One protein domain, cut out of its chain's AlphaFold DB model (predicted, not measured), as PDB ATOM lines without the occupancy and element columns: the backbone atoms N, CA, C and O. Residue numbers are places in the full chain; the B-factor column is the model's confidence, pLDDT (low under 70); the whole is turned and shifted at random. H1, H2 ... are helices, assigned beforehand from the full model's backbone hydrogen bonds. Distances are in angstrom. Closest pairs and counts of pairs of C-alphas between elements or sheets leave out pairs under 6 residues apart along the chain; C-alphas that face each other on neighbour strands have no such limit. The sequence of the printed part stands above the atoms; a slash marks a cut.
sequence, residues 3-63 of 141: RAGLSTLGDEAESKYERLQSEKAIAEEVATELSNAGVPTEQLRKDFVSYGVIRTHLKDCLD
ATOM      1  N   ARG A   3      46.617   4.366  96.789       56.06
ATOM      2  CA  ARG A   3      47.356   4.179  98.060       56.06
ATOM      3  C   ARG A   3      46.450   3.962  99.278       56.06
ATOM      4  O   ARG A   3      46.924   3.451 100.284       56.06
ATOM      5  N   ALA A   4      45.189   4.376  99.193       62.00
ATOM      6  CA  ALA A   4      44.178   4.200 100.230       62.00
ATOM      7  C   ALA A   4      43.343   2.916 100.022       62.00
ATOM      8  O   ALA A   4      42.365   2.698 100.726       62.00
ATOM      9  N   GLY A   5      43.704   2.066  99.048       56.75
ATOM     10  CA  GLY A   5      42.973   0.835  98.733       56.75
ATOM     11  C   GLY A   5      41.659   1.060  97.980       56.75
ATOM     12  O   GLY A   5      40.887   0.120  97.813       56.75
ATOM     13  N   LEU A   6      41.402   2.289  97.522       60.38
ATOM     14  CA  LEU A   6      40.290   2.601  96.631       60.38
ATOM     15  C   LEU A   6      40.732   2.308  95.202       60.38
ATOM     16  O   LEU A   6      41.695   2.914  94.735       60.38
ATOM     17  N   SER A   7      40.022   1.403  94.529       55.81
ATOM     18  CA  SER A   7      40.150   1.226  93.085       55.81
ATOM     19  C   SER A   7      39.895   2.569  92.408       55.81
ATOM     20  O   SER A   7      38.884   3.207  92.690       55.81
ATOM     21  N   THR A   8      40.815   3.008  91.556       55.84
ATOM     22  CA  THR A   8      40.540   4.070  90.590       55.84
ATOM     23  C   THR A   8      40.791   3.534  89.198       55.84
ATOM     24  O   THR A   8      41.899   3.617  88.676       55.84
ATOM     25  N   LEU A   9      39.767   2.908  88.623       49.19
ATOM     26  CA  LEU A   9      39.783   2.561  87.206       49.19
ATOM     27  C   LEU A   9      39.220   3.760  86.427       49.19
ATOM     28  O   LEU A   9      38.113   4.212  86.709       49.19
ATOM     29  N   GLY A  10      39.987   4.287  85.470       62.34
ATOM     30  CA  GLY A  10      39.579   5.431  84.639       62.34
ATOM     31  C   GLY A  10      39.367   6.729  85.432       62.34
ATOM     32  O   GLY A  10      40.134   7.044  86.344       62.34
ATOM     33  N   ASP A  11      38.298   7.464  85.109       54.62
ATOM     34  CA  ASP A  11      37.959   8.774  85.697       54.62
ATOM     35  C   ASP A  11      37.315   8.674  87.096       54.62
ATOM     36  O   ASP A  11      36.775   9.649  87.612       54.62
ATOM     37  N   GLU A  12      37.333   7.509  87.751       67.00
ATOM     38  CA  GLU A  12      36.665   7.295  89.044       67.00
ATOM     39  C   GLU A  12      37.163   8.265  90.135       67.00
ATOM     40  O   GLU A  12      36.383   8.731  90.972       67.00
ATOM     41  N   ALA A  13      38.447   8.629  90.097       67.31
ATOM     42  CA  ALA A  13      39.019   9.634  90.989       67.31
ATOM     43  C   ALA A  13      38.447  11.038  90.731       67.31
ATOM     44  O   ALA A  13      38.116  11.754  91.680       67.31
ATOM     45  N   GLU A  14      38.314  11.413  89.457       68.06
ATOM     46  CA  GLU A  14      37.755  12.695  89.022       68.06
ATOM     47  C   GLU A  14      36.258  12.758  89.340       68.06
ATOM     48  O   GLU A  14      35.812  13.688  90.001       68.06
ATOM     49  N   SER A  15      35.504  11.702  89.030       73.25
ATOM     50  CA  SER A  15      34.079  11.573  89.344       73.25
ATOM     51  C   SER A  15      33.791  11.660  90.849       73.25
ATOM     52  O   SER A  15      32.888  12.386  91.278       73.25
ATOM     53  N   LYS A  16      34.566  10.965  91.698       75.00
ATOM     54  CA  LYS A  16      34.430  11.082  93.163       75.00
ATOM     55  C   LYS A  16      34.774  12.495  93.638       75.00
ATOM     56  O   LYS A  16      34.121  12.997  94.549       75.00
ATOM     57  N   TYR A  17      35.750  13.156  93.022       73.75
ATOM     58  CA  TYR A  17      36.080  14.542  93.340       73.75
ATOM     59  C   TYR A  17      34.974  15.525  92.913       73.75
ATOM     60  O   TYR A  17      34.561  16.366  93.710       73.75
ATOM     61  N   GLU A  18      34.418  15.397  91.711       76.50
ATOM     62  CA  GLU A  18      33.299  16.219  91.234       76.50
ATOM     63  C   GLU A  18      32.055  16.054  92.115       76.50
ATOM     64  O   GLU A  18      31.420  17.033  92.518       76.50
ATOM     65  N   ARG A  19      31.735  14.812  92.497       80.25
ATOM     66  CA  ARG A  19      30.639  14.513  93.430       80.25
ATOM     67  C   ARG A  19      30.908  15.062  94.826       80.25
ATOM     68  O   ARG A  19      29.982  15.543  95.475       80.25
ATOM     69  N   LEU A  20      32.163  15.062  95.275       82.25
ATOM     70  CA  LEU A  20      32.557  15.735  96.510       82.25
ATOM     71  C   LEU A  20      32.291  17.248  96.420       82.25
ATOM     72  O   LEU A  20      31.892  17.849  97.408       82.25
ATOM     73  N   GLN A  21      32.431  17.873  95.252       76.94
ATOM     74  CA  GLN A  21      32.146  19.301  95.045       76.94
ATOM     75  C   GLN A  21      30.666  19.614  94.730       76.94
ATOM     76  O   GLN A  21      30.313  20.781  94.570       76.94
ATOM     77  N   SER A  22      29.803  18.597  94.654       78.38
ATOM     78  CA  SER A  22      28.385  18.733  94.293       78.38
ATOM     79  C   SER A  22      27.504  19.171  95.476       78.38
ATOM     80  O   SER A  22      27.989  19.585  96.531       78.38
ATOM     81  N   GLU A  23      26.177  19.107  95.305       77.81
ATOM     82  CA  GLU A  23      25.212  19.453  96.352       77.81
ATOM     83  C   GLU A  23      25.455  18.699  97.666       77.81
ATOM     84  O   GLU A  23      25.911  17.553  97.687       77.81
ATOM     85  N   LYS A  24      25.095  19.349  98.780       79.69
ATOM     86  CA  LYS A  24      25.533  18.988 100.136       79.69
ATOM     87  C   LYS A  24      25.332  17.509 100.493       79.69
ATOM     88  O   LYS A  24      26.232  16.912 101.071       79.69
ATOM     89  N   ALA A  25      24.200  16.918 100.111       82.75
ATOM     90  CA  ALA A  25      23.897  15.515 100.402       82.75
ATOM     91  C   ALA A  25      24.818  14.536  99.648       82.75
ATOM     92  O   ALA A  25      25.341  13.599 100.244       82.75
ATOM     93  N   ILE A  26      25.061  14.784  98.357       77.25
ATOM     94  CA  ILE A  26      25.943  13.961  97.510       77.25
ATOM     95  C   ILE A  26      27.395  14.108  97.979       77.25
ATOM     96  O   ILE A  26      28.141  13.132  98.064       77.25
ATOM     97  N   ALA A  27      27.776  15.331  98.339       81.38
ATOM     98  CA  ALA A  27      29.090  15.639  98.869       81.38
ATOM     99  C   ALA A  27      29.366  14.953 100.220       81.38
ATOM    100  O   ALA A  27      30.472  14.457 100.424       81.38
ATOM    101  N   GLU A  28      28.393  14.907 101.137       86.06
ATOM    102  CA  GLU A  28      28.524  14.237 102.443       86.06
ATOM    103  C   GLU A  28      28.623  12.711 102.314       86.06
ATOM    104  O   GLU A  28      29.423  12.088 103.017       86.06
ATOM    105  N   GLU A  29      27.869  12.109 101.392       84.00
ATOM    106  CA  GLU A  29      27.934  10.671 101.110       84.00
ATOM    107  C   GLU A  29      29.337  10.268 100.636       84.00
ATOM    108  O   GLU A  29      29.983   9.402 101.233       84.00
ATOM    109  N   VAL A  30      29.855  10.966  99.623       84.31
ATOM    110  CA  VAL A  30      31.187  10.694  99.070       84.31
ATOM    111  C   VAL A  30      32.288  11.055 100.066       84.31
ATOM    112  O   VAL A  30      33.283  10.339 100.171       84.31
ATOM    113  N   ALA A  31      32.114  12.119 100.855       84.31
ATOM    114  CA  ALA A  31      33.059  12.458 101.914       84.31
ATOM    115  C   ALA A  31      33.157  11.345 102.969       84.31
ATOM    116  O   ALA A  31      34.253  11.025 103.430       84.31
ATOM    117  N   THR A  32      32.025  10.738 103.326       86.62
ATOM    118  CA  THR A  32      31.970   9.630 104.287       86.62
ATOM    119  C   THR A  32      32.651   8.386 103.723       86.62
ATOM    120  O   THR A  32      33.478   7.777 104.400       86.62
ATOM    121  N   GLU A  33      32.368   8.041 102.467       83.00
ATOM    122  CA  GLU A  33      33.001   6.919 101.768       83.00
ATOM    123  C   GLU A  33      34.532   7.070 101.710       83.00
ATOM    124  O   GLU A  33      35.273   6.173 102.114       83.00
ATOM    125  N   LEU A  34      35.012   8.239 101.277       83.44
ATOM    126  CA  LEU A  34      36.439   8.546 101.168       83.44
ATOM    127  C   LEU A  34      37.130   8.578 102.539       83.44
ATOM    128  O   LEU A  34      38.237   8.058 102.682       83.44
ATOM    129  N   SER A  35      36.473   9.131 103.561       84.50
ATOM    130  CA  SER A  35      37.007   9.151 104.924       84.50
ATOM    131  C   SER A  35      37.117   7.745 105.516       84.50
ATOM    132  O   SER A  35      38.095   7.456 106.203       84.50
ATOM    133  N   ASN A  36      36.158   6.857 105.237       84.62
ATOM    134  CA  ASN A  36      36.200   5.462 105.687       84.62
ATOM    135  C   ASN A  36      37.357   4.679 105.050       84.62
ATOM    136  O   ASN A  36      37.897   3.765 105.670       84.62
ATOM    137  N   ALA A  37      37.775   5.072 103.848       81.94
ATOM    138  CA  ALA A  37      38.968   4.557 103.186       81.94
ATOM    139  C   ALA A  37      40.273   5.257 103.625       81.94
ATOM    140  O   ALA A  37      41.343   4.955 103.107       81.94
ATOM    141  N   GLY A  38      40.218   6.200 104.573       81.69
ATOM    142  CA  GLY A  38      41.397   6.908 105.080       81.69
ATOM    143  C   GLY A  38      41.871   8.075 104.207       81.69
ATOM    144  O   GLY A  38      43.000   8.541 104.368       81.69
ATOM    145  N   VAL A  39      41.039   8.570 103.287       81.31
ATOM    146  CA  VAL A  39      41.349   9.747 102.462       81.31
ATOM    147  C   VAL A  39      40.953  11.031 103.216       81.31
ATOM    148  O   VAL A  39      39.787  11.178 103.585       81.31
ATOM    149  N   PRO A  40      41.871  12.000 103.428       81.94
ATOM    150  CA  PRO A  40      41.568  13.247 104.134       81.94
ATOM    151  C   PRO A  40      40.794  14.221 103.230       81.94
ATOM    152  O   PRO A  40      41.373  15.062 102.544       81.94
ATOM    153  N   THR A  41      39.467  14.112 103.222       79.31
ATOM    154  CA  THR A  41      38.561  14.822 102.296       79.31
ATOM    155  C   THR A  41      38.625  16.346 102.397       79.31
ATOM    156  O   THR A  41      38.571  17.034 101.381       79.31
ATOM    157  N   GLU A  42      38.800  16.882 103.604       77.00
ATOM    158  CA  GLU A  42      38.931  18.325 103.843       77.00
ATOM    159  C   GLU A  42      40.223  18.902 103.243       77.00
ATOM    160  O   GLU A  42      40.235  20.016 102.722       77.00
ATOM    161  N   GLN A  43      41.312  18.130 103.284       73.56
ATOM    162  CA  GLN A  43      42.582  18.493 102.656       73.56
ATOM    163  C   GLN A  43      42.484  18.347 101.129       73.56
ATOM    164  O   GLN A  43      42.884  19.239 100.390       73.56
ATOM    165  N   LEU A  44      41.842  17.272 100.659       73.38
ATOM    166  CA  LEU A  44      41.597  17.009  99.239       73.38
ATOM    167  C   LEU A  44      40.848  18.164  98.549       73.38
ATOM    168  O   LEU A  44      41.186  18.541  97.431       73.38
ATOM    169  N   ARG A  45      39.853  18.756  99.221       73.25
ATOM    170  CA  ARG A  45      39.112  19.923  98.714       73.25
ATOM    171  C   ARG A  45      39.970  21.179  98.579       73.25
ATOM    172  O   ARG A  45      39.678  22.002  97.719       73.25
ATOM    173  N   LYS A  46      40.973  21.343  99.443       72.50
ATOM    174  CA  LYS A  46      41.859  22.517  99.465       72.50
ATOM    175  C   LYS A  46      43.004  22.401  98.467       72.50
ATOM    176  O   LYS A  46      43.402  23.411  97.902       72.50
ATOM    177  N   ASP A  47      43.501  21.187  98.252       70.62
ATOM    178  CA  ASP A  47      44.701  20.948  97.446       70.62
ATOM    179  C   ASP A  47      44.415  20.844  95.945       70.62
ATOM    180  O   ASP A  47      45.313  21.056  95.130       70.62
ATOM    181  N   PHE A  48      43.181  20.515  95.553       66.94
ATOM    182  CA  PHE A  48      42.846  20.344  94.144       66.94
ATOM    183  C   PHE A  48      42.430  21.653  93.480       66.94
ATOM    184  O   PHE A  48      41.391  22.242  93.778       66.94
ATOM    185  N   VAL A  49      43.236  22.046  92.504       66.06
ATOM    186  CA  VAL A  49      42.936  23.089  91.534       66.06
ATOM    187  C   VAL A  49      42.312  22.395  90.324       66.06
ATOM    188  O   VAL A  49      42.906  21.462  89.787       66.06
ATOM    189  N   SER A  50      41.098  22.780  89.919       65.44
ATOM    190  CA  SER A  50      40.430  22.119  88.789       65.44
ATOM    191  C   SER A  50      41.229  22.305  87.497       65.44
ATOM    192  O   SER A  50      41.945  23.299  87.342       65.44
ATOM    193  N   TYR A  51      41.063  21.392  86.535       60.75
ATOM    194  CA  TYR A  51      41.663  21.539  85.206       60.75
ATOM    195  C   TYR A  51      41.340  22.905  84.586       60.75
ATOM    196  O   TYR A  51      42.219  23.539  84.015       60.75
ATOM    197  N   GLY A  52      40.113  23.405  84.771       60.19
ATOM    198  CA  GLY A  52      39.723  24.745  84.331       60.19
ATOM    199  C   GLY A  52      40.591  25.848  84.940       60.19
ATOM    200  O   GLY A  52      41.069  26.710  84.212       60.19
ATOM    201  N   VAL A  53      40.866  25.790  86.246       72.31
ATOM    202  CA  VAL A  53      41.718  26.785  86.919       72.31
ATOM    203  C   VAL A  53      43.182  26.647  86.492       72.31
ATOM    204  O   VAL A  53      43.829  27.662  86.249       72.31
ATOM    205  N   ILE A  54      43.701  25.425  86.333       66.69
ATOM    206  CA  ILE A  54      45.063  25.194  85.820       66.69
ATOM    207  C   ILE A  54      45.187  25.716  84.385       66.69
ATOM    208  O   ILE A  54      46.121  26.450  84.074       66.69
ATOM    209  N   ARG A  55      44.229  25.390  83.513       65.94
ATOM    210  CA  ARG A  55      44.202  25.818  82.112       65.94
ATOM    211  C   ARG A  55      44.106  27.335  81.987       65.94
ATOM    212  O   ARG A  55      44.881  27.908  81.232       65.94
ATOM    213  N   THR A  56      43.210  27.980  82.736       69.38
ATOM    214  CA  THR A  56      43.103  29.447  82.795       69.38
ATOM    215  C   THR A  56      44.378  30.077  83.338       69.38
ATOM    216  O   THR A  56      44.846  31.070  82.802       69.38
ATOM    217  N   HIS A  57      45.004  29.501  84.364       73.50
ATOM    218  CA  HIS A  57      46.264  30.040  84.864       73.50
ATOM    219  C   HIS A  57      47.386  29.932  83.823       73.50
ATOM    220  O   HIS A  57      48.106  30.898  83.587       73.50
ATOM    221  N   LEU A  58      47.507  28.784  83.155       69.75
ATOM    222  CA  LEU A  58      48.529  28.563  82.134       69.75
ATOM    223  C   LEU A  58      48.318  29.447  80.900       69.75
ATOM    224  O   LEU A  58      49.271  30.078  80.452       69.75
ATOM    225  N   LYS A  59      47.090  29.531  80.381       69.81
ATOM    226  CA  LYS A  59      46.790  30.306  79.170       69.81
ATOM    227  C   LYS A  59      46.621  31.796  79.436       69.81
ATOM    228  O   LYS A  59      47.217  32.599  78.740       69.81
ATOM    229  N   ASP A  60      45.853  32.167  80.454       71.38
ATOM    230  CA  ASP A  60      45.398  33.552  80.628       71.38
ATOM    231  C   ASP A  60      46.267  34.347  81.618       71.38
ATOM    232  O   ASP A  60      46.272  35.575  81.583       71.38
ATOM    233  N   CYS A  61      46.989  33.674  82.526       72.12
ATOM    234  CA  CYS A  61      47.871  34.347  83.494       72.12
ATOM    235  C   CYS A  61      49.357  34.223  83.145       72.12
ATOM    236  O   CYS A  61      50.118  35.150  83.417       72.12
ATOM    237  N   LEU A  62      49.777  33.076  82.609       79.25
ATOM    238  CA  LEU A  62      51.175  32.797  82.276       79.25
ATOM    239  C   LEU A  62      51.483  32.951  80.782       79.25
ATOM    240  O   LEU A  62      52.649  32.821  80.420       79.25
ATOM    241  N   ASP A  63      50.469  33.227  79.951       67.00
ATOM    242  CA  ASP A  63      50.571  33.361  78.486       67.00
ATOM    243  C   ASP A  63      51.347  32.192  77.849       67.00
ATOM    244  O   ASP A  63      52.111  32.331  76.895       67.00
TER     245      ASP A  63
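What this domain is: This is residues 3 to 63 of the 141 residues of an uncharacterized protein of Haloterrigena daqingensis (UniProt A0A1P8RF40). Three helices form a small body, H1 packed on H2 and H3 turning off at a corner, and a fourth, H4, sticks out as an arm, residues 51 to 63. The printed part has 61 residues with four named helices, H1 to H4 in order, and no named strand: all helix. It is loose, radius of gyration of the C-alphas 13.5 A, and spans 41 by 25 by 19 A.

How they stand to each other: H1, residues 12 to 20, touches residues 26 to 31 alone of H2, residues 24 to 36, opposite ways at a steep tilt of 49 degrees; the closest C-alphas, Leu 20 and Ala 27, are 4.2 A apart. H2 and H3, residues 41 to 47, only just touch, with 3 pairs of C-alphas within 8 A, only at the corner, about perpendicular at 79 degrees; the closest C-alphas, Ala 31 and Thr 41, are 6.0 A apart. H1 and H3 are near each other. H4, residues 51 to 61, is apart from H1, H2 and H3. Every O i to N i+4 pair is within hydrogen-bond range in H1, H2 and H4; in H3, 2 of 3.

Where its parts are: H1 begins at C-alpha 12 (36.665, 7.295, 89.044); H2 measures 18.1 A. H4, 14.3 A, ends at C-alpha 61 (47.871, 34.347, 83.494).

The domain as a whole: The farthest C-alphas, Asn 36 and Asp 63, are 41.5 A apart. The printed part has no cut, and its three links are tight. Confidence is low, pLDDT under 70, in 23 residues, among them 3 to 14.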